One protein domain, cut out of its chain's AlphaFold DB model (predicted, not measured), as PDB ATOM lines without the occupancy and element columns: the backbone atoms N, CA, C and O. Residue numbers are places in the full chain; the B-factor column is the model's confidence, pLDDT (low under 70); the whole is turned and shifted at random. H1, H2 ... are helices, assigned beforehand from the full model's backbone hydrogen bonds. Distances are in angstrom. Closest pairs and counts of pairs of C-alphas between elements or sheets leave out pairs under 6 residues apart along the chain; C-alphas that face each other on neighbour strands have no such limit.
ATOM      1  N   ARG A 107     374.594-137.336  95.872       94.44
ATOM      2  CA  ARG A 107     375.502-138.154  96.688       94.44
ATOM      3  C   ARG A 107     375.363-139.652  96.409       94.44
ATOM      4  O   ARG A 107     376.367-140.359  96.328       94.44
ATOM      5  N   LEU A 108     374.137-140.164  96.267       94.69
ATOM      6  CA  LEU A 108     373.891-141.562  95.907       94.69
ATOM      7  C   LEU A 108     374.557-141.902  94.573       94.69
ATOM      8  O   LEU A 108     375.208-142.945  94.453       94.69
ATOM      9  N   ASN A 109     374.415-141.022  93.583       92.12
ATOM     10  CA  ASN A 109     375.027-141.187  92.277       92.12
ATOM     11  C   ASN A 109     376.562-141.204  92.373       92.12
ATOM     12  O   ASN A 109     377.186-142.160  91.904       92.12
ATOM     13  N   GLU A 110     377.161-140.219  93.049       93.69
ATOM     14  CA  GLU A 110     378.610-140.112  93.273       93.69
ATOM     15  C   GLU A 110     379.190-141.355  93.958       93.69
ATOM     16  O   GLU A 110     380.104-142.004  93.439       93.69
ATOM     17  N   LEU A 111     378.622-141.747  95.101       95.88
ATOM     18  CA  LEU A 111     379.080-142.915  95.851       95.88
ATOM     19  C   LEU A 111     378.921-144.202  95.034       95.88
ATOM     20  O   LEU A 111     379.796-145.069  95.063       95.88
ATOM     21  N   SER A 112     377.853-144.313  94.241       93.94
ATOM     22  CA  SER A 112     377.658-145.449  93.338       93.94
ATOM     23  C   SER A 112     378.708-145.499  92.221       93.94
ATOM     24  O   SER A 112     379.058-146.591  91.759       93.94
ATOM     25  N   GLN A 113     379.200-144.352  91.738       93.31
ATOM     26  CA  GLN A 113     380.297-144.298  90.765       93.31
ATOM     27  C   GLN A 113     381.626-144.715  91.402       93.31
ATOM     28  O   GLN A 113     382.337-145.544  90.830       93.31
ATOM     29  N   ILE A 114     381.927-144.211  92.604       96.50
ATOM     30  CA  ILE A 114     383.116-144.601  93.377       96.50
ATOM     31  C   ILE A 114     383.123-146.115  93.601       96.50
ATOM     32  O   ILE A 114     384.104-146.783  93.265       96.50
ATOM     33  N   HIS A 115     382.004-146.662  94.081       96.75
ATOM     34  CA  HIS A 115     381.819-148.098  94.260       96.75
ATOM     35  C   HIS A 115     382.111-148.876  92.968       96.75
ATOM     36  O   HIS A 115     382.946-149.780  92.956       96.75
ATOM     37  N   SER A 116     381.462-148.491  91.862       95.19
ATOM     38  CA  SER A 116     381.614-149.173  90.569       95.19
ATOM     39  C   SER A 116     383.062-149.131  90.071       95.19
ATOM     40  O   SER A 116     383.572-150.130  89.574       95.19
ATOM     41  N   SER A 117     383.753-148.002  90.250       97.06
ATOM     42  CA  SER A 117     385.164-147.847  89.879       97.06
ATOM     43  C   SER A 117     386.076-148.793  90.666       97.06
ATOM     44  O   SER A 117     386.940-149.446  90.075       97.06
ATOM     45  N   ILE A 118     385.864-148.918  91.981       98.50
ATOM     46  CA  ILE A 118     386.637-149.826  92.841       98.50
ATOM     47  C   ILE A 118     386.388-151.285  92.439       98.50
ATOM     48  O   ILE A 118     387.337-152.027  92.175       98.50
ATOM     49  N   VAL A 119     385.117-151.688  92.357       97.75
ATOM     50  CA  VAL A 119     384.728-153.079  92.092       97.75
ATOM     51  C   VAL A 119     385.130-153.522  90.691       97.75
ATOM     52  O   VAL A 119     385.725-154.586  90.547       97.75
ATOM     53  N   ASN A 120     384.874-152.717  89.657       97.62
ATOM     54  CA  ASN A 120     385.202-153.102  88.282       97.62
ATOM     55  C   ASN A 120     386.713-153.277  88.097       97.62
ATOM     56  O   ASN A 120     387.149-154.230  87.454       97.62
ATOM     57  N   ARG A 121     387.524-152.401  88.708       98.31
ATOM     58  CA  ARG A 121     388.985-152.554  88.703       98.31
ATOM     59  C   ARG A 121     389.417-153.802  89.459       98.31
ATOM     60  O   ARG A 121     390.259-154.536  88.954       98.31
ATOM     61  N   TYR A 122     388.841-154.068  90.632       98.44
ATOM     62  CA  TYR A 122     389.129-155.291  91.381       98.44
ATOM     63  C   TYR A 122     388.836-156.546  90.552       98.44
ATOM     64  O   TYR A 122     389.713-157.397  90.438       98.44
ATOM     65  N   LEU A 123     387.654-156.638  89.934       96.81
ATOM     66  CA  LEU A 123     387.257-157.794  89.125       96.81
ATOM     67  C   LEU A 123     388.172-157.974  87.908       96.81
ATOM     68  O   LEU A 123     388.631-159.085  87.653       96.81
ATOM     69  N   ALA A 124     388.511-156.885  87.210       98.00
ATOM     70  CA  ALA A 124     389.455-156.934  86.095       98.00
ATOM     71  C   ALA A 124     390.833-157.456  86.536       98.00
ATOM     72  O   ALA A 124     391.421-158.307  85.869       98.00
ATOM     73  N   MET A 125     391.343-156.988  87.680       98.06
ATOM     74  CA  MET A 125     392.628-157.456  88.202       98.06
ATOM     75  C   MET A 125     392.565-158.877  88.745       98.06
ATOM     76  O   MET A 125     393.540-159.606  88.618       98.06
ATOM     77  N   GLN A 126     391.441-159.290  89.325       96.56
ATOM     78  CA  GLN A 126     391.237-160.666  89.756       96.56
ATOM     79  C   GLN A 126     391.331-161.616  88.557       96.56
ATOM     80  O   GLN A 126     392.090-162.580  88.606       96.56
ATOM     81  N   MET A 127     390.636-161.298  87.458       96.81
ATOM     82  CA  MET A 127     390.715-162.076  86.219       96.81
ATOM     83  C   MET A 127     392.140-162.112  85.657       96.81
ATOM     84  O   MET A 127     392.612-163.177  85.266       96.81
ATOM     85  N   ALA A 128     392.846-160.977  85.662       97.00
ATOM     86  CA  ALA A 128     394.232-160.920  85.210       97.00
ATOM     87  C   ALA A 128     395.153-161.789  86.086       97.00
ATOM     88  O   ALA A 128     395.885-162.625  85.570       97.00
ATOM     89  N   VAL A 129     395.074-161.674  87.415       96.94
ATOM     90  CA  VAL A 129     395.856-162.499  88.356       96.94
ATOM     91  C   VAL A 129     395.598-163.994  88.157       96.94
ATOM     92  O   VAL A 129     396.526-164.784  88.294       96.94
ATOM     93  N   SER A 130     394.371-164.392  87.813       95.06
ATOM     94  CA  SER A 130     394.046-165.792  87.513       95.06
ATOM     95  C   SER A 130     394.562-166.278  86.153       95.06
ATOM     96  O   SER A 130     394.706-167.483  85.972       95.06
ATOM     97  N   ALA A 131     394.824-165.377  85.202       97.00
ATOM     98  CA  ALA A 131     395.258-165.725  83.848       97.00
ATOM     99  C   ALA A 131     396.787-165.830  83.693       97.00
ATOM    100  O   ALA A 131     397.258-166.551  82.817       97.00
ATOM    101  N   PHE A 132     397.563-165.125  84.524       95.81
ATOM    102  CA  PHE A 132     399.028-165.096  84.450       95.81
ATOM    103  C   PHE A 132     399.680-165.954  85.544       95.81
ATOM    104  O   PHE A 132     399.228-165.975  86.690       95.81
ATOM    105  N   SER A 133     400.784-166.632  85.217       95.75
ATOM    106  CA  SER A 133     401.608-167.329  86.213       95.75
ATOM    107  C   SER A 133     402.314-166.337  87.137       95.75
ATOM    108  O   SER A 133     402.610-165.214  86.741       95.75
ATOM    109  N   LYS A 134     402.669-166.772  88.350       95.31
ATOM    110  CA  LYS A 134     403.367-165.921  89.333       95.31
ATOM    111  C   LYS A 134     404.709-165.372  88.838       95.31
ATOM    112  O   LYS A 134     405.099-164.292  89.270       95.31
ATOM    113  N   ASP A 135     405.363-166.093  87.932       95.38
ATOM    114  CA  ASP A 135     406.645-165.706  87.333       95.38
ATOM    115  C   ASP A 135     406.484-164.729  86.152       95.38
ATOM    116  O   ASP A 135     407.469-164.190  85.651       95.38
ATOM    117  N   ASP A 136     405.249-164.470  85.700       97.31
ATOM    118  CA  ASP A 136     404.998-163.457  84.677       97.31
ATOM    119  C   ASP A 136     405.255-162.061  85.259       97.31
ATOM    120  O   ASP A 136     404.735-161.694  86.317       97.31
ATOM    121  N   LYS A 137     406.018-161.239  84.535       95.00
ATOM    122  CA  LYS A 137     406.362-159.871  84.953       95.00
ATOM    123  C   LYS A 137     405.137-159.013  85.301       95.00
ATOM    124  O   LYS A 137     405.224-158.143  86.167       95.00
ATOM    125  N   ASN A 138     403.994-159.262  84.657       96.50
ATOM    126  CA  ASN A 138     402.761-158.507  84.853       96.50
ATOM    127  C   ASN A 138     401.942-159.005  86.052       96.50
ATOM    128  O   ASN A 138     401.131-158.244  86.584       96.50
ATOM    129  N   TYR A 139     402.158-160.241  86.519       97.75
ATOM    130  CA  TYR A 139     401.414-160.809  87.648       97.75
ATOM    131  C   TYR A 139     401.512-159.915  88.890       97.75
ATOM    132  O   TYR A 139     400.504-159.593  89.526       97.75
ATOM    133  N   SER A 140     402.728-159.466  89.214       96.94
ATOM    134  CA  SER A 140     402.987-158.614  90.380       96.94
ATOM    135  C   SER A 140     402.225-157.283  90.315       96.94
ATOM    136  O   SER A 140     401.684-156.830  91.329       96.94
ATOM    137  N   ILE A 141     402.111-156.699  89.118       97.75
ATOM    138  CA  ILE A 141     401.402-155.444  88.857       97.75
ATOM    139  C   ILE A 141     399.902-155.635  89.105       97.75
ATOM    140  O   ILE A 141     399.304-154.892  89.889       97.75
ATOM    141  N   PHE A 142     399.300-156.663  88.501       98.12
ATOM    142  CA  PHE A 142     397.870-156.938  88.657       98.12
ATOM    143  C   PHE A 142     397.508-157.302  90.096       98.12
ATOM    144  O   PHE A 142     396.528-156.791  90.639       98.12
ATOM    145  N   ASN A 143     398.326-158.123  90.759       98.00
ATOM    146  CA  ASN A 143     398.083-158.501  92.147       98.00
ATOM    147  C   ASN A 143     398.196-157.302  93.102       98.00
ATOM    148  O   ASN A 143     397.392-157.170  94.027       98.00
ATOM    149  N   THR A 144     399.146-156.397  92.858       98.31
ATOM    150  CA  THR A 144     399.287-155.162  93.645       98.31
ATOM    151  C   THR A 144     398.061-154.264  93.483       98.31
ATOM    152  O   THR A 144     397.515-153.777  94.478       98.31
ATOM    153  N   GLU A 145     397.574-154.081  92.252       98.31
ATOM    154  CA  GLU A 145     396.362-153.299  91.998       98.31
ATOM    155  C   GLU A 145     395.120-153.949  92.620       98.31
ATOM    156  O   GLU A 145     394.317-153.256  93.248       98.31
ATOM    157  N   ARG A 146     394.985-155.278  92.529       98.19
ATOM    158  CA  ARG A 146     393.902-156.041  93.166       98.19
ATOM    159  C   ARG A 146     393.843-155.771  94.672       98.19
ATOM    160  O   ARG A 146     392.798-155.361  95.179       98.19
ATOM    161  N   ILE A 147     394.975-155.908  95.370       98.31
ATOM    162  CA  ILE A 147     395.086-155.635  96.815       98.31
ATOM    163  C   ILE A 147     394.776-154.163  97.122       98.31
ATOM    164  O   ILE A 147     394.107-153.855  98.113       98.31
ATOM    165  N   ARG A 148     395.214-153.231  96.265       98.62
ATOM    166  CA  ARG A 148     394.887-151.806  96.410       98.62
ATOM    167  C   ARG A 148     393.377-151.568  96.367       98.62
ATOM    168  O   ARG A 148     392.871-150.803  97.187       98.62
ATOM    169  N   GLN A 149     392.656-152.215  95.450       98.69
ATOM    170  CA  GLN A 149     391.201-152.068  95.356       98.69
ATOM    171  C   GLN A 149     390.465-152.709  96.538       98.69
ATOM    172  O   GLN A 149     389.503-152.120  97.024       98.69
ATOM    173  N   GLN A 150     390.955-153.829  97.084       98.50
ATOM    174  CA  GLN A 150     390.409-154.397  98.327       98.50
ATOM    175  C   GLN A 150     390.487-153.395  99.490       98.50
ATOM    176  O   GLN A 150     389.489-153.160 100.171       98.50
ATOM    177  N   LYS A 151     391.644-152.742  99.673       98.56
ATOM    178  CA  LYS A 151     391.825-151.708 100.708       98.56
ATOM    179  C   LYS A 151     390.918-150.499 100.477       98.56
ATOM    180  O   LYS A 151     390.275-150.030 101.411       98.56
ATOM    181  N   LYS A 152     390.814-150.022  99.230       98.69
ATOM    182  CA  LYS A 152     389.901-148.922  98.873       98.69
ATOM    183  C   LYS A 152     388.445-149.265  99.171       98.69
ATOM    184  O   LYS A 152     387.727-148.418  99.693       98.69
ATOM    185  N   TYR A 153     388.022-150.496  98.885       98.56
ATOM    186  CA  TYR A 153     386.675-150.953  99.201       98.56
ATOM    187  C   TYR A 153     386.423-150.974 100.710       98.56
ATOM    188  O   TYR A 153     385.397-150.476 101.156       98.56
ATOM    189  N   GLN A 154     387.370-151.471 101.510       97.81
ATOM    190  CA  GLN A 154     387.256-151.436 102.973       97.81
ATOM    191  C   GLN A 154     387.129-150.000 103.498       97.81
ATOM    192  O   GLN A 154     386.236-149.715 104.293       97.81
ATOM    193  N   SER A 155     387.959-149.071 103.011       98.19
ATOM    194  CA  SER A 155     387.838-147.652 103.366       98.19
ATOM    195  C   SER A 155     386.489-147.063 102.953       98.19
ATOM    196  O   SER A 155     385.907-146.296 103.715       98.19
ATOM    197  N   PHE A 156     385.972-147.440 101.782       98.19
ATOM    198  CA  PHE A 156     384.642-147.041 101.330       98.19
ATOM    199  C   PHE A 156     383.546-147.555 102.277       98.19
ATOM    200  O   PHE A 156     382.715-146.764 102.710       98.19
ATOM    201  N   GLN A 157     383.583-148.827 102.694       97.00
ATOM    202  CA  GLN A 157     382.612-149.371 103.657       97.00
ATOM    203  C   GLN A 157     382.652-148.648 105.008       97.00
ATOM    204  O   GLN A 157     381.597-148.314 105.546       97.00
ATOM    205  N   ILE A 158     383.849-148.341 105.521       96.25
ATOM    206  CA  ILE A 158     384.026-147.575 106.766       96.25
ATOM    207  C   ILE A 158     383.417-146.172 106.634       96.25
ATOM    208  O   ILE A 158     382.779-145.674 107.560       96.25
ATOM    209  N   GLN A 159     383.583-145.521 105.477       96.75
ATOM    210  CA  GLN A 159     382.963-144.219 105.224       96.75
ATOM    211  C   GLN A 159     381.433-144.308 105.200       96.75
ATOM    212  O   GLN A 159     380.778-143.447 105.789       96.75
ATOM    213  N   LEU A 160     380.860-145.339 104.565       96.19
ATOM    214  CA  LEU A 160     379.409-145.555 104.572       96.19
ATOM    215  C   LEU A 160     378.881-145.753 106.001       96.19
ATOM    216  O   LEU A 160     377.897-145.122 106.385       96.19
ATOM    217  N   GLU A 161     379.565-146.570 106.805       93.88
ATOM    218  CA  GLU A 161     379.191-146.830 108.200       93.88
ATOM    219  C   GLU A 161     379.235-145.556 109.056       93.88
ATOM    220  O   GLU A 161     378.319-145.297 109.833       93.88
ATOM    221  N   LYS A 162     380.253-144.707 108.857       94.94
ATOM    222  CA  LYS A 162     380.411-143.454 109.605       94.94
ATOM    223  C   LYS A 162     379.322-142.416 109.301       94.94
ATOM    224  O   LYS A 162     378.935-141.679 110.203       94.94
ATOM    225  N   ASN A 163     378.861-142.318 108.053       92.94
ATOM    226  CA  ASN A 163     377.873-141.303 107.660       92.94
ATOM    227  C   ASN A 163     376.477-141.590 108.233       92.94
ATOM    228  O   ASN A 163     375.753-140.654 108.556       92.94
ATOM    229  N   ASN A 164     376.108-142.872 108.353       88.31
ATOM    230  CA  ASN A 164     374.848-143.351 108.942       88.31
ATOM    231  C   ASN A 164     373.553-142.744 108.338       88.31
ATOM    232  O   ASN A 164     372.476-142.848 108.930       88.31
ATOM    233  N   ASP A 165     373.635-142.134 107.154       95.44
ATOM    234  CA  ASP A 165     372.491-141.622 106.396       95.44
ATOM    235  C   ASP A 165     371.798-142.733 105.580       95.44
ATOM    236  O   ASP A 165     372.314-143.847 105.432       95.44
ATOM    237  N   TYR A 166     370.597-142.449 105.056       96.56
ATOM    238  CA  TYR A 166     369.828-143.429 104.277       96.56
ATOM    239  C   TYR A 166     370.613-143.932 103.062       96.56
ATOM    240  O   TYR A 166     370.650-145.133 102.812       96.56
ATOM    241  N   VAL A 167     371.258-143.026 102.322       96.50
ATOM    242  CA  VAL A 167     372.020-143.341 101.104       96.50
ATOM    243  C   VAL A 167     373.159-144.311 101.411       96.50
ATOM    244  O   VAL A 167     373.356-145.293 100.698       96.50
ATOM    245  N   SER A 168     373.882-144.076 102.501       97.12
ATOM    246  CA  SER A 168     375.013-144.895 102.917       97.12
ATOM    247  C   SER A 168     374.559-146.287 103.349       97.12
ATOM    248  O   SER A 168     375.137-147.285 102.915       97.12
ATOM    249  N   LYS A 169     373.465-146.370 104.117       97.81
ATOM    250  CA  LYS A 169     372.828-147.644 104.494       97.81
ATOM    251  C   LYS A 169     372.289-148.395 103.278       97.81
ATOM    252  O   LYS A 169     372.471-149.606 103.167       97.81
ATOM    253  N   PHE A 170     371.658-147.684 102.345       97.75
ATOM    254  CA  PHE A 170     371.177-148.254 101.093       97.75
ATOM    255  C   PHE A 170     372.328-148.857 100.288       97.75
ATOM    256  O   PHE A 170     372.207-149.981  99.814       97.75
ATOM    257  N   LEU A 171     373.464-148.168 100.179       97.06
ATOM    258  CA  LEU A 171     374.619-148.696  99.457       97.06
ATOM    259  C   LEU A 171     375.216-149.932 100.133       97.06
ATOM    260  O   LEU A 171     375.592-150.869  99.436       97.06
ATOM    261  N   GLN A 172     375.243-150.001 101.466       96.94
ATOM    262  CA  GLN A 172     375.626-151.232 102.171       96.94
ATOM    263  C   GLN A 172     374.684-152.399 101.828       96.94
ATOM    264  O   GLN A 172     375.144-153.502 101.525       96.94
ATOM    265  N   ILE A 173     373.372-152.147 101.805       98.00
ATOM    266  CA  ILE A 173     372.353-153.122 101.386       98.00
ATOM    267  C   ILE A 173     372.558-153.550  99.926       98.00
ATOM    268  O   ILE A 173     372.488-154.738  99.602       98.00
ATOM    269  N   ASP A 174     372.819-152.594  99.040       96.19
ATOM    270  CA  ASP A 174     373.019-152.822  97.613       96.19
ATOM    271  C   ASP A 174     374.268-153.685  97.362       96.19
ATOM    272  O   ASP A 174     374.203-154.638  96.585       96.19
ATOM    273  N   ASN A 175     375.359-153.450  98.098       96.06
ATOM    274  CA  ASN A 175     376.577-154.269  98.051       96.06
ATOM    275  C   ASN A 175     376.312-155.719  98.477       96.06
ATOM    276  O   ASN A 175     376.730-156.661  97.799       96.06
ATOM    277  N   VAL A 176     375.576-155.913  99.576       95.94
ATOM    278  CA  VAL A 176     375.160-157.248 100.030       95.94
ATOM    279  C   VAL A 176     374.294-157.933  98.978       95.94
ATOM    280  O   VAL A 176     374.521-159.098  98.674       95.94
ATOM    281  N   SER A 177     373.347-157.221  98.361       95.00
ATOM    282  CA  SER A 177     372.483-157.796  97.318       95.00
ATOM    283  C   SER A 177     373.248-158.271  96.072       95.00
ATOM    284  O   SER A 177     372.724-159.075  95.305       95.00
ATOM    285  N   ARG A 178     374.495-157.810  95.897       92.94
ATOM    286  CA  ARG A 178     375.450-158.241  94.862       92.94
ATOM    287  C   ARG A 178     376.513-159.219  95.379       92.94
ATOM    288  O   ARG A 178     377.506-159.453  94.699       92.94
ATOM    289  N   GLU A 179     376.333-159.757  96.584       93.31
ATOM    290  CA  GLU A 179     377.235-160.711  97.249       93.31
ATOM    291  C   GLU A 179     378.632-160.151  97.575       93.31
ATOM    292  O   GLU A 179     379.567-160.905  97.853       93.31
ATOM    293  N   GLN A 180     378.786-158.826  97.590       92.69
ATOM    294  CA  GLN A 180     380.066-158.150  97.837       92.69
ATOM    295  C   GLN A 180     380.315-157.875  99.324       92.69
ATOM    296  O   GLN A 180     381.456-157.641  99.715       92.69
ATOM    297  N   GLY A 181     379.265-157.922 100.153       93.19
ATOM    298  CA  GLY A 181     379.352-157.715 101.597       93.19
ATOM    299  C   GLY A 181     380.160-156.470 101.985       93.19
ATOM    300  O   GLY A 181     380.127-155.441 101.304       93.19
ATOM    301  N   THR A 182     380.918-156.571 103.076       95.75
ATOM    302  CA  THR A 182     381.804-155.501 103.563       95.75
ATOM    303  C   THR A 182     383.248-155.647 103.077       95.75
ATOM    304  O   THR A 182     384.078-154.773 103.334       95.75
ATOM    305  N   GLN A 183     383.581-156.729 102.366       96.94
ATOM    306  CA  GLN A 183     384.935-156.986 101.874       96.94
ATOM    307  C   GLN A 183     384.933-157.682 100.510       96.94
ATOM    308  O   GLN A 183     384.214-158.652 100.288       96.94
ATOM    309  N   LEU A 184     385.838-157.250  99.627       97.12
ATOM    310  CA  LEU A 184     386.104-157.936  98.362       97.12
ATOM    311  C   LEU A 184     386.979-159.164  98.613       97.12
ATOM    312  O   LEU A 184     388.201-159.065  98.745       97.12
ATOM    313  N   LEU A 185     386.326-160.315  98.712       95.69
ATOM    314  CA  LEU A 185     386.941-161.611  98.980       95.69
ATOM    315  C   LEU A 185     386.927-162.477  97.716       95.69
ATOM    316  O   LEU A 185     386.252-162.158  96.737       95.69
ATOM    317  N   GLU A 186     387.673-163.577  97.723       91.56
ATOM    318  CA  GLU A 186     387.759-164.501  96.581       91.56
ATOM    319  C   GLU A 186     387.106-165.838  96.910       91.56
ATOM    320  O   GLU A 186     386.214-166.276  96.184       91.56
ATOM    321  N   CYS A 187     387.488-166.418  98.051       94.31
ATOM    322  CA  CYS A 187     386.932-167.656  98.580       94.31
ATOM    323  C   CYS A 187     385.424-167.526  98.836       94.31
ATOM    324  O   CYS A 187     384.970-166.628  99.549       94.31
ATOM    325  N   GLU A 188     384.645-168.453  98.277       94.69
ATOM    326  CA  GLU A 188     383.184-168.475  98.398       94.69
ATOM    327  C   GLU A 188     382.724-168.579  99.861       94.69
ATOM    328  O   GLU A 188     381.810-167.867 100.280       94.69
ATOM    329  N   ASN A 189     383.399-169.399 100.672       96.62
ATOM    330  CA  ASN A 189     383.081-169.533 102.093       96.62
ATOM    331  C   ASN A 189     383.319-168.232 102.871       96.62
ATOM    332  O   ASN A 189     382.504-167.872 103.724       96.62
ATOM    333  N   ASP A 190     384.390-167.500 102.567       97.19
ATOM    334  CA  ASP A 190     384.688-166.238 103.249       97.19
ATOM    335  C   ASP A 190     383.699-165.146 102.833       97.19
ATOM    336  O   ASP A 190     383.174-164.436 103.694       97.19
ATOM    337  N   LYS A 191     383.346-165.080 101.540       97.00
ATOM    338  CA  LYS A 191     382.255-164.222 101.042       97.00
ATOM    339  C   LYS A 191     380.942-164.522 101.756       97.00
ATOM    340  O   LYS A 191     380.269-163.595 102.207       97.00
ATOM    341  N   ALA A 192     380.581-165.798 101.892       97.69
ATOM    342  CA  ALA A 192     379.353-166.207 102.563       97.69
ATOM    343  C   ALA A 192     379.351-165.797 104.040       97.69
ATOM    344  O   ALA A 192     378.378-165.216 104.519       97.69
ATOM    345  N   ARG A 193     380.457-166.028 104.761       97.81
ATOM    346  CA  ARG A 193     380.597-165.607 106.166       97.81
ATOM    347  C   ARG A 193     380.510-164.091 106.316       97.81
ATOM    348  O   ARG A 193     379.841-163.634 107.241       97.81
ATOM    349  N   ASN A 194     381.153-163.346 105.419       97.62
ATOM    350  CA  ASN A 194     381.153-161.888 105.418       97.62
ATOM    351  C   ASN A 194     379.753-161.311 105.149       97.62
ATOM    352  O   ASN A 194     379.284-160.469 105.912       97.62
ATOM    353  N   ASN A 195     379.052-161.815 104.129       97.81
ATOM    354  CA  ASN A 195     377.688-161.385 103.818       97.81
ATOM    355  C   ASN A 195     376.707-161.746 104.941       97.81
ATOM    356  O   ASN A 195     375.930-160.893 105.356       97.81
ATOM    357  N   VAL A 196     376.767-162.967 105.490       98.00
ATOM    358  CA  VAL A 196     375.906-163.357 106.621       98.00
ATOM    359  C   VAL A 196     376.152-162.464 107.835       98.00
ATOM    360  O   VAL A 196     375.189-161.997 108.434       98.00
ATOM    361  N   ALA A 197     377.412-162.184 108.184       97.12
ATOM    362  CA  ALA A 197     377.724-161.272 109.285       97.12
ATOM    363  C   ALA A 197     377.157-159.867 109.025       97.12
ATOM    364  O   ALA A 197     376.492-159.303 109.886       97.12
ATOM    365  N   CYS A 198     377.331-159.330 107.813       96.56
ATOM    366  CA  CYS A 198     376.767-158.035 107.435       96.56
ATOM    367  C   CYS A 198     375.236-157.996 107.594       96.56
ATOM    368  O   CYS A 198     374.713-157.103 108.259       96.56
ATOM    369  N   ILE A 199     374.527-158.996 107.058       98.00
ATOM    370  CA  ILE A 199     373.058-159.087 107.113       98.00
ATOM    371  C   ILE A 199     372.555-159.198 108.550       98.00
ATOM    372  O   ILE A 199     371.630-158.487 108.950       98.00
ATOM    373  N   THR A 200     373.161-160.086 109.331       97.62
ATOM    374  CA  THR A 200     372.723-160.356 110.698       97.62
ATOM    375  C   THR A 200     373.041-159.186 111.625       97.62
ATOM    376  O   THR A 200     372.212-158.834 112.472       97.62
ATOM    377  N   ASP A 201     374.207-158.555 111.472       95.50
ATOM    378  CA  ASP A 201     374.763-157.662 112.491       95.50
ATOM    379  C   ASP A 201     374.659-156.184 112.142       95.50
ATOM    380  O   ASP A 201     374.301-155.405 113.027       95.50
ATOM    381  N   HIS A 202     374.872-155.821 110.878       91.94
ATOM    382  CA  HIS A 202     375.119-154.436 110.474       91.94
ATOM    383  C   HIS A 202     373.997-153.812 109.636       91.94
ATOM    384  O   HIS A 202     373.870-152.590 109.628       91.94
ATOM    385  N   LEU A 203     373.170-154.608 108.948       94.44
ATOM    386  CA  LEU A 203     372.115-154.048 108.103       94.44
ATOM    387  C   LEU A 203     371.031-153.311 108.900       94.44
ATOM    388  O   LEU A 203     370.491-153.814 109.890       94.44
ATOM    389  N   ASP A 204     370.654-152.141 108.384       97.19
ATOM    390  CA  ASP A 204     369.469-151.408 108.815       97.19
ATOM    391  C   ASP A 204     368.223-151.995 108.137       97.19
ATOM    392  O   ASP A 204     368.003-151.862 106.929       97.19
ATOM    393  N   TRP A 205     367.394-152.667 108.932       97.31
ATOM    394  CA  TRP A 205     366.219-153.378 108.438       97.31
ATOM    395  C   TRP A 205     365.080-152.452 107.993       97.31
ATOM    396  O   TRP A 205     364.272-152.863 107.159       97.31
ATOM    397  N   ASN A 206     365.029-151.213 108.491       96.44
ATOM    398  CA  ASN A 206     364.045-150.225 108.051       96.44
ATOM    399  C   ASN A 206     364.409-149.696 106.663       96.44
ATOM    400  O   ASN A 206     363.552-149.650 105.780       96.44
ATOM    401  N   VAL A 207     365.692-149.397 106.435       97.75
ATOM    402  CA  VAL A 207     366.185-149.030 105.098       97.75
ATOM    403  C   VAL A 207     366.021-150.198 104.130       97.75
ATOM    404  O   VAL A 207     365.525-150.007 103.021       97.75
ATOM    405  N   LEU A 208     366.342-151.431 104.546       98.12
ATOM    406  CA  LEU A 208     366.137-152.618 103.709       98.12
ATOM    407  C   LEU A 208     364.673-152.752 103.272       98.12
ATOM    408  O   LEU A 208     364.412-153.051 102.105       98.12
ATOM    409  N   TYR A 209     363.728-152.482 104.175       97.38
ATOM    410  CA  TYR A 209     362.298-152.558 103.889       97.38
ATOM    411  C   TYR A 209     361.852-151.583 102.791       97.38
ATOM    412  O   TYR A 209     360.960-151.928 102.020       97.38
ATOM    413  N   THR A 210     362.488-150.417 102.650       97.25
ATOM    414  CA  THR A 210     362.145-149.426 101.611       97.25
ATOM    415  C   THR A 210     363.151-149.338 100.461       97.25
ATOM    416  O   THR A 210     363.020-148.491  99.586       97.25
ATOM    417  N   SER A 211     364.141-150.232 100.418       97.38
ATOM    418  CA  SER A 211     365.238-150.201  99.434       97.38
ATOM    419  C   SER A 211     364.929-150.844  98.076       97.38
ATOM    420  O   SER A 211     365.706-150.700  97.138       97.38
ATOM    421  N   GLY A 212     363.875-151.660  97.984       96.62
ATOM    422  CA  GLY A 212     363.658-152.559  96.840       96.62
ATOM    423  C   GLY A 212     364.566-153.796  96.816       96.62
ATOM    424  O   GLY A 212     364.525-154.574  95.863       96.62
ATOM    425  N   ARG A 213     365.373-154.022  97.864       97.56
ATOM    426  CA  ARG A 213     366.282-155.180  97.999       97.56
ATOM    427  C   ARG A 213     365.816-156.230  99.010       97.56
ATOM    428  O   ARG A 213     366.504-157.230  99.192       97.56
ATOM    429  N   TRP A 214     364.650-156.039  99.632       97.56
ATOM    430  CA  TRP A 214     364.123-156.897 100.701       97.56
ATOM    431  C   TRP A 214     364.179-158.392 100.372       97.56
ATOM    432  O   TRP A 214     364.782-159.169 101.109       97.56
ATOM    433  N   MET A 215     363.583-158.791  99.243       95.00
ATOM    434  CA  MET A 215     363.556-160.195  98.832       95.00
ATOM    435  C   MET A 215     364.965-160.706  98.538       95.00
ATOM    436  O   MET A 215     365.385-161.685  99.143       95.00
ATOM    437  N   ALA A 216     365.725-159.998  97.698       95.88
ATOM    438  CA  ALA A 216     367.062-160.415  97.282       95.88
ATOM    439  C   ALA A 216     368.005-160.666  98.471       95.88
ATOM    440  O   ALA A 216     368.708-161.673  98.495       95.88
ATOM    441  N   VAL A 217     367.992-159.792  99.482       98.06
ATOM    442  CA  VAL A 217     368.847-159.935 100.671       98.06
ATOM    443  C   VAL A 217     368.421-161.118 101.542       98.06
ATOM    444  O   VAL A 217     369.278-161.875 101.995       98.06
ATOM    445  N   ILE A 218     367.118-161.312 101.769       97.50
ATOM    446  CA  ILE A 218     366.626-162.439 102.579       97.50
ATOM    447  C   ILE A 218     366.892-163.770 101.867       97.50
ATOM    448  O   ILE A 218     367.330-164.731 102.500       97.50
ATOM    449  N   ASP A 219     366.667-163.827 100.556       95.25
ATOM    450  CA  ASP A 219     366.915-165.016  99.741       95.25
ATOM    451  C   ASP A 219     368.394-165.389  99.753       95.25
ATOM    452  O   ASP A 219     368.742-166.550  99.980       95.25
ATOM    453  N   LEU A 220     369.259-164.386  99.563       96.19
ATOM    454  CA  LEU A 220     370.701-164.540  99.666       96.19
ATOM    455  C   LEU A 220     371.076-165.099 101.037       96.19
ATOM    456  O   LEU A 220     371.711-166.144 101.103       96.19
ATOM    457  N   TRP A 221     370.649-164.456 102.126       97.25
ATOM    458  CA  TRP A 221     370.962-164.889 103.490       97.25
ATOM    459  C   TRP A 221     370.602-166.363 103.728       97.25
ATOM    460  O   TRP A 221     371.434-167.142 104.201       97.25
ATOM    461  N   ILE A 222     369.399-166.775 103.319       95.00
ATOM    462  CA  ILE A 222     368.941-168.164 103.447       95.00
ATOM    463  C   ILE A 222     369.823-169.093 102.617       95.00
ATOM    464  O   ILE A 222     370.309-170.094 103.149       95.00
ATOM    465  N   ARG A 223     370.078-168.764 101.345       93.62
ATOM    466  CA  ARG A 223     370.944-169.547 100.450       93.62
ATOM    467  C   ARG A 223     372.352-169.716 101.022       93.62
ATOM    468  O   ARG A 223     372.876-170.827 101.027       93.62
ATOM    469  N   LEU A 224     372.949-168.653 101.563       95.12
ATOM    470  CA  LEU A 224     374.280-168.709 102.173       95.12
ATOM    471  C   LEU A 224     374.312-169.694 103.350       95.12
ATOM    472  O   LEU A 224     375.214-170.526 103.422       95.12
ATOM    473  N   HIS A 225     373.313-169.660 104.235       94.44
ATOM    474  CA  HIS A 225     373.251-170.568 105.386       94.44
ATOM    475  C   HIS A 225     373.084-172.040 105.018       94.44
ATOM    476  O   HIS A 225     373.619-172.919 105.690       94.44
ATOM    477  N   THR A 226     372.321-172.310 103.973       91.50
ATOM    478  CA  THR A 226     371.771-173.641 103.684       91.50
ATOM    479  C   THR A 226     372.537-174.369 102.586       91.50
ATOM    480  O   THR A 226     372.642-175.593 102.626       91.50
ATOM    481  N   THR A 227     373.112-173.632 101.635       91.06
ATOM    482  CA  THR A 227     373.855-174.193 100.501       91.06
ATOM    483  C   THR A 227     375.361-174.094 100.697       91.06
ATOM    484  O   THR A 227     376.057-175.058 100.393       91.06
ATOM    485  N   ILE A 228     375.864-172.972 101.222       94.12
ATOM    486  CA  ILE A 228     377.313-172.727 101.320       94.12
ATOM    487  C   ILE A 228     377.826-173.095 102.712       94.12
ATOM    488  O   ILE A 228     378.620-174.018 102.857       94.12
ATOM    489  N   LEU A 229     377.323-172.419 103.750       95.00
ATOM    490  CA  LEU A 229     377.796-172.606 105.125       95.00
ATOM    491  C   LEU A 229     377.310-173.921 105.742       95.00
ATOM    492  O   LEU A 229     378.010-174.500 106.567       95.00
ATOM    493  N   LYS A 230     376.102-174.367 105.369       92.75
ATOM    494  CA  LYS A 230     375.446-175.595 105.852       92.75
ATOM    495  C   LYS A 230     375.418-175.720 107.386       92.75
ATOM    496  O   LYS A 230     375.458-176.821 107.930       92.75
ATOM    497  N   ASP A 231     375.300-174.592 108.089       91.50
ATOM    498  CA  ASP A 231     375.300-174.523 109.555       91.50
ATOM    499  C   ASP A 231     373.930-174.088 110.091       91.50
ATOM    500  O   ASP A 231     373.576-172.903 110.128       91.50
ATOM    501  N   GLN A 232     373.157-175.078 110.535       90.88
ATOM    502  CA  GLN A 232     371.819-174.866 111.075       90.88
ATOM    503  C   GLN A 232     371.820-174.189 112.448       90.88
ATOM    504  O   GLN A 232     370.913-173.410 112.749       90.88
ATOM    505  N   LYS A 233     372.816-174.472 113.296       92.44
ATOM    506  CA  LYS A 233     372.889-173.854 114.628       92.44
ATOM    507  C   LYS A 233     373.106-172.354 114.477       92.44
ATOM    508  O   LYS A 233     372.388-171.569 115.098       92.44
ATOM    509  N   ARG A 234     374.025-171.972 113.587       94.69
ATOM    510  CA  ARG A 234     374.258-170.572 113.240       94.69
ATOM    511  C   ARG A 234     373.020-169.927 112.624       94.69
ATOM    512  O   ARG A 234     372.631-168.863 113.078       94.69
ATOM    513  N   PHE A 235     372.353-170.581 111.670       94.81
ATOM    514  CA  PHE A 235     371.113-170.056 111.084       94.81
ATOM    515  C   PHE A 235     370.040-169.745 112.136       94.81
ATOM    516  O   PHE A 235     369.457-168.667 112.110       94.81
ATOM    517  N   ASN A 236     369.806-170.646 113.094       93.19
ATOM    518  CA  ASN A 236     368.825-170.418 114.160       93.19
ATOM    519  C   ASN A 236     369.221-169.240 115.065       93.19
ATOM    520  O   ASN A 236     368.367-168.440 115.455       93.19
ATOM    521  N   SER A 237     370.513-169.131 115.391       95.06
ATOM    522  CA  SER A 237     371.062-168.016 116.166       95.06
ATOM    523  C   SER A 237     370.871-166.684 115.436       95.06
ATOM    524  O   SER A 237     370.329-165.731 116.002       95.06
ATOM    525  N   ASP A 238     371.242-166.640 114.159       97.38
ATOM    526  CA  ASP A 238     371.169-165.451 113.316       97.38
ATOM    527  C   ASP A 238     369.705-165.049 113.069       97.38
ATOM    528  O   ASP A 238     369.349-163.883 113.243       97.38
ATOM    529  N   TYR A 239     368.812-166.014 112.809       96.12
ATOM    530  CA  TYR A 239     367.368-165.779 112.705       96.12
ATOM    531  C   TYR A 239     366.803-165.137 113.975       96.12
ATOM    532  O   TYR A 239     366.027-164.180 113.898       96.12
ATOM    533  N   LYS A 240     367.175-165.649 115.158       95.56
ATOM    534  CA  LYS A 240     366.745-165.081 116.442       95.56
ATOM    535  C   LYS A 240     367.274-163.656 116.598       95.56
ATOM    536  O   LYS A 240     366.497-162.768 116.944       95.56
ATOM    537  N   LYS A 241     368.558-163.428 116.304       96.69
ATOM    538  CA  LYS A 241     369.198-162.108 116.397       96.69
ATOM    539  C   LYS A 241     368.517-161.083 115.492       96.69
ATOM    540  O   LYS A 241     368.186-159.999 115.962       96.69
ATOM    541  N   ILE A 242     368.223-161.449 114.244       97.44
ATOM    542  CA  ILE A 242     367.451-160.618 113.312       97.44
ATOM    543  C   ILE A 242     366.046-160.368 113.868       97.44
ATOM    544  O   ILE A 242     365.631-159.223 114.004       97.44
ATOM    545  N   SER A 243     365.332-161.421 114.269       95.88
ATOM    546  CA  SER A 243     363.948-161.321 114.758       95.88
ATOM    547  C   SER A 243     363.784-160.360 115.940       95.88
ATOM    548  O   SER A 243     362.754-159.696 116.048       95.88
ATOM    549  N   LEU A 244     364.789-160.271 116.815       95.00
ATOM    550  CA  LEU A 244     364.802-159.356 117.960       95.00
ATOM    551  C   LEU A 244     364.974-157.881 117.556       95.00
ATOM    552  O   LEU A 244     364.508-157.005 118.284       95.00
ATOM    553  N   LYS A 245     365.602-157.605 116.404       94.50
ATOM    554  CA  LYS A 245     365.790-156.249 115.856       94.50
ATOM    555  C   LYS A 245     364.544-155.708 115.150       94.50
ATOM    556  O   LYS A 245     364.411-154.500 114.998       94.50
ATOM    557  N   LEU A 246     363.647-156.583 114.696       95.75
ATOM    558  CA  LEU A 246     362.530-156.207 113.828       95.75
ATOM    559  C   LEU A 246     361.279-155.805 114.605       95.75
ATOM    560  O   LEU A 246     360.819-156.532 115.482       95.75
ATOM    561  N   GLU A 247     360.637-154.712 114.209       94.19
ATOM    562  CA  GLU A 247     359.261-154.410 114.614       94.19
ATOM    563  C   GLU A 247     358.261-155.418 114.029       94.19
ATOM    564  O   GLU A 247     358.564-156.133 113.075       94.19
ATOM    565  N   SER A 248     357.048-155.493 114.583       91.94
ATOM    566  CA  SER A 248     356.066-156.540 114.251       91.94
ATOM    567  C   SER A 248     355.753-156.641 112.753       91.94
ATOM    568  O   SER A 248     355.705-157.747 112.213       91.94
ATOM    569  N   LYS A 249     355.596-155.505 112.056       92.69
ATOM    570  CA  LYS A 249     355.329-155.474 110.607       92.69
ATOM    571  C   LYS A 249     356.492-156.071 109.804       92.69
ATOM    572  O   LYS A 249     356.275-156.955 108.973       92.69
ATOM    573  N   LEU A 250     357.721-155.626 110.077       95.31
ATOM    574  CA  LEU A 250     358.928-156.114 109.404       95.31
ATOM    575  C   LEU A 250     359.195-157.580 109.743       95.31
ATOM    576  O   LEU A 250     359.493-158.366 108.849       95.31
ATOM    577  N   TYR A 251     359.023-157.967 111.008       95.69
ATOM    578  CA  TYR A 251     359.161-159.348 111.463       95.69
ATOM    579  C   TYR A 251     358.219-160.282 110.705       95.69
ATOM    580  O   TYR A 251     358.655-161.312 110.195       95.69
ATOM    581  N   ASN A 252     356.942-159.913 110.577       94.06
ATOM    582  CA  ASN A 252     355.965-160.725 109.856       94.06
ATOM    583  C   ASN A 252     356.347-160.886 108.380       94.06
ATOM    584  O   ASN A 252     356.287-161.999 107.853       94.06
ATOM    585  N   SER A 253     356.799-159.808 107.732       95.31
ATOM    586  CA  SER A 253     357.291-159.862 106.350       95.31
ATOM    587  C   SER A 253     358.545-160.739 106.218       95.31
ATOM    588  O   SER A 253     358.605-161.603 105.341       95.31
ATOM    589  N   PHE A 254     359.511-160.594 107.130       96.75
ATOM    590  CA  PHE A 254     360.766-161.351 107.144       96.75
ATOM    591  C   PHE A 254     360.504-162.843 107.350       96.75
ATOM    592  O   PHE A 254     360.987-163.684 106.588       96.75
ATOM    593  N   ARG A 255     359.665-163.179 108.335       94.56
ATOM    594  CA  ARG A 255     359.242-164.550 108.625       94.56
ATOM    595  C   ARG A 255     358.505-165.165 107.443       94.56
ATOM    596  O   ARG A 255     358.799-166.302 107.082       94.56
ATOM    597  N   LYS A 256     357.561-164.437 106.832       93.00
ATOM    598  CA  LYS A 256     356.808-164.914 105.661       93.00
ATOM    599  C   LYS A 256     357.757-165.260 104.514       93.00
ATOM    600  O   LYS A 256     357.683-166.376 104.001       93.00
ATOM    601  N   ARG A 257     358.684-164.356 104.171       93.62
ATOM    602  CA  ARG A 257     359.673-164.596 103.109       93.62
ATOM    603  C   ARG A 257     360.604-165.759 103.449       93.62
ATOM    604  O   ARG A 257     360.833-166.621 102.605       93.62
ATOM    605  N   THR A 258     361.071-165.832 104.694       93.75
ATOM    606  CA  THR A 258     361.943-166.920 105.157       93.75
ATOM    607  C   THR A 258     361.267-168.281 105.035       93.75
ATOM    608  O   THR A 258     361.829-169.205 104.452       93.75
ATOM    609  N   LEU A 259     360.030-168.400 105.522       91.56
ATOM    610  CA  LEU A 259     359.258-169.637 105.420       91.56
ATOM    611  C   LEU A 259     358.964-170.016 103.970       91.56
ATOM    612  O   LEU A 259     359.031-171.194 103.633       91.56
ATOM    613  N   TYR A 260     358.641-169.038 103.127       90.44
ATOM    614  CA  TYR A 260     358.414-169.269 101.706       90.44
ATOM    615  C   TYR A 260     359.658-169.871 101.031       90.44
ATOM    616  O   TYR A 260     359.550-170.907 100.380       90.44
ATOM    617  N   ASN A 261     360.844-169.299 101.258       88.81
ATOM    618  CA  ASN A 261     362.093-169.813 100.685       88.81
ATOM    619  C   ASN A 261     362.463-171.206 101.192       88.81
ATOM    620  O   ASN A 261     362.780-172.081 100.390       88.81
ATOM    621  N   LEU A 262     362.385-171.432 102.507       88.88
ATOM    622  CA  LEU A 262     362.710-172.734 103.095       88.88
ATOM    623  C   LEU A 262     361.751-173.846 102.653       88.88
ATOM    624  O   LEU A 262     362.137-175.010 102.667       88.88
ATOM    625  N   LYS A 263     360.507-173.509 102.292       86.06
ATOM    626  CA  LYS A 263     359.526-174.481 101.788       86.06
ATOM    627  C   LYS A 263     359.657-174.741 100.290       86.06
ATOM    628  O   LYS A 263     359.485-175.879  99.874       86.06
ATOM    629  N   ASN A 264     359.928-173.702  99.496       78.25
ATOM    630  CA  ASN A 264     359.764-173.765  98.039       78.25
ATOM    631  C   ASN A 264     361.079-173.824  97.255       78.25
ATOM    632  O   ASN A 264     361.104-174.412  96.181       78.25
ATOM    633  N   TYR A 265     362.163-173.223  97.754       64.56
ATOM    634  CA  TYR A 265     363.411-173.078  96.989       64.56
ATOM    635  C   TYR A 265     364.500-174.070  97.392       64.56
ATOM    636  O   TYR A 265     365.533-174.155  96.733       64.56
ATOM    637  N   GLN A 266     364.287-174.832  98.464       58.34
ATOM    638  CA  GLN A 266     365.278-175.767  98.980       58.34
ATOM    639  C   GLN A 266     364.627-177.105  99.260       58.34
ATOM    640  O   GLN A 266     363.909-177.247 100.244       58.34
ATOM    641  N   LEU A 267     364.888-178.055  98.358       51.84
ATOM    642  CA  LEU A 267     364.669-179.499  98.478       51.84
ATOM    643  C   LEU A 267     364.332-179.954  99.908       51.84
ATOM    644  O   LEU A 267     365.230-180.302 100.670       51.84
ATOM    645  N   GLY A 268     363.042-179.934 100.257       50.53
ATOM    646  CA  GLY A 268     362.422-180.754 101.301       50.53
ATOM    647  C   GLY A 268     363.139-180.878 102.647       50.53
ATOM    648  O   GLY A 268     362.961-181.893 103.316       50.53
ATOM    649  N   ASN A 269     363.949-179.912 103.084       62.94
ATOM    650  CA  ASN A 269     364.725-180.087 104.308       62.94
ATOM    651  C   ASN A 269     363.932-179.526 105.492       62.94
ATOM    652  O   ASN A 269     364.245-178.466 106.043       62.94
ATOM    653  N   GLU A 270     362.865-180.254 105.855       70.62
ATOM    654  CA  GLU A 270     361.914-179.901 106.919       70.62
ATOM    655  C   GLU A 270     362.598-179.426 108.200       70.62
ATOM    656  O   GLU A 270     362.086-178.568 108.921       70.62
ATOM    657  N   LYS A 271     363.790-179.967 108.453       80.25
ATOM    658  CA  LYS A 271     364.662-179.641 109.571       80.25
ATOM    659  C   LYS A 271     364.871-178.132 109.752       80.25
ATOM    660  O   LYS A 271     364.885-177.676 110.892       80.25
ATOM    661  N   TRP A 272     365.014-177.356 108.673       82.31
ATOM    662  CA  TRP A 272     365.320-175.922 108.755       82.31
ATOM    663  C   TRP A 272     364.114-175.087 109.170       82.31
ATOM    664  O   TRP A 272     364.216-174.305 110.113       82.31
ATOM    665  N   TYR A 273     362.955-175.271 108.531       80.50
ATOM    666  CA  TYR A 273     361.775-174.486 108.902       80.50
ATOM    667  C   TYR A 273     361.116-174.990 110.192       80.50
ATOM    668  O   TYR A 273     360.534-174.181 110.911       80.50
ATOM    669  N   LYS A 274     361.224-176.288 110.533       81.94
ATOM    670  CA  LYS A 274     360.758-176.822 111.829       81.94
ATOM    671  C   LYS A 274     361.557-176.264 113.011       81.94
ATOM    672  O   LYS A 274     361.038-176.232 114.121       81.94
ATOM    673  N   ALA A 275     362.786-175.801 112.777       78.56
ATOM    674  CA  ALA A 275     363.615-175.171 113.799       78.56
ATOM    675  C   ALA A 275     363.271-173.691 114.053       78.56
ATOM    676  O   ALA A 275     363.750-173.115 115.031       78.56
ATOM    677  N   LEU A 276     362.443-173.068 113.206       81.62
ATOM    678  CA  LEU A 276     362.051-171.676 113.391       81.62
ATOM    679  C   LEU A 276     360.978-171.538 114.483       81.62
ATOM    680  O   LEU A 276     360.005-172.300 114.501       81.62
TER     681      LEU A 276
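This is residues 107 to 276 of the 283 residues of the protein "Alkyl hydroperoxide reductase" of Chryseobacterium indologenes (UniProt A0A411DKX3). The helices stand in a slab two rows thick, with the chain zigzagging between the rows: H1, H3, H6 and H8 run roughly one way in one row, and H2, H4 and H7 run back in the other. A long helical hairpin, H1 with H2, makes one end of the slab and meets the rest through H3 alone among the helices; H8 and the small H9 lie at the other end, and the short H5 packs on H3, about perpendicular to it. The printed part has 170 residues with nine named helices, H1 to H9 in order along the chain, and no named strand, and its class is all helix. The whole is compact, with a radius of gyration of the C-alphas of 17.8 A, and spans 56 by 37 by 21 A along its three main axes.

Begin with H1, residues 107 to 131, and H2, residues 139 to 163: they touch as a hairpin, opposite ways at a shallow tilt of 26 degrees, with their closest C-alphas, those of Tyr 122 and Arg 146, 5.2 A apart. Next comes H3, residues 166 to 177, the hub, touching five other helices. H1 touches it with residues 107 to 112 alone, and the closest C-alphas, of Leu 108 and Val 167, are 5.8 A apart. H2 and H3 form a hairpin at a steep tilt of 43 degrees, and the closest C-alphas, of Leu 160 and Ser 168, are 4.7 A apart. H4, residues 188 to 202, only just touches H3, with 3 pairs of C-alphas within 8 A, and the two form a hairpin at a shallow tilt of 30 degrees; Val 176 and Asn 195 have the closest C-alphas, at 6.2 A. H5, residues 205 to 210, touches H3 about perpendicular, at 87 degrees, closest at the C-alphas of Phe 170 and Val 207, 6.4 A. H6, residues 214 to 228, touches H4, opposite ways at a steep tilt of 45 degrees, closest at the C-alphas of Ala 192 and Leu 224, 5.7 A. H7, residues 232 to 245, touches H4 the same way at a shallow tilt of 27 degrees, with the closest C-alphas, of Thr 200 and Ile 242, 5.9 A apart, while H6 and H7 touch only at the corner by their link. H1, H2, H3, H4, H6 and H7 are an up and down bundle, each running against the one before it. H8, residues 248 to 264, touches H6 the same way at a steep tilt of 47 degrees, closest at the C-alphas of Asp 219 and Asn 261, 6.9 A. H9, residues 270 to 274, touches H8, closest at the C-alphas of Leu 262 and Tyr 273, 6.1 A. Every O i to N i+4 pair is within hydrogen-bond range in H1, H2, H3, H4, H5, H6, H8 and H9, and 9 of 10 are in H7.

Find C-alpha 107 at (375.502, -138.154, 96.688); from there H1 runs 36.3 A to C-alpha 131. H2 runs 36.5 A from C-alpha 139 at (401.414, -160.809, 87.648). Further on, H3 measures 16.2 A, H4 20.2 A, H5 8.9 A, H6 20.6 A, H7 20.1 A and H8 23.9 A. H9, 5.9 A long, ends at C-alpha 274, at (360.758, -176.822, 111.829).

The two C-alphas farthest apart, of Lys 137 and Ser 248, are 58.3 A apart. The printed part has no cut, and no link is long. The mean pLDDT of the printed part is 93.8; look at residues 265 to 269, between H8 and H9, for the values under 70.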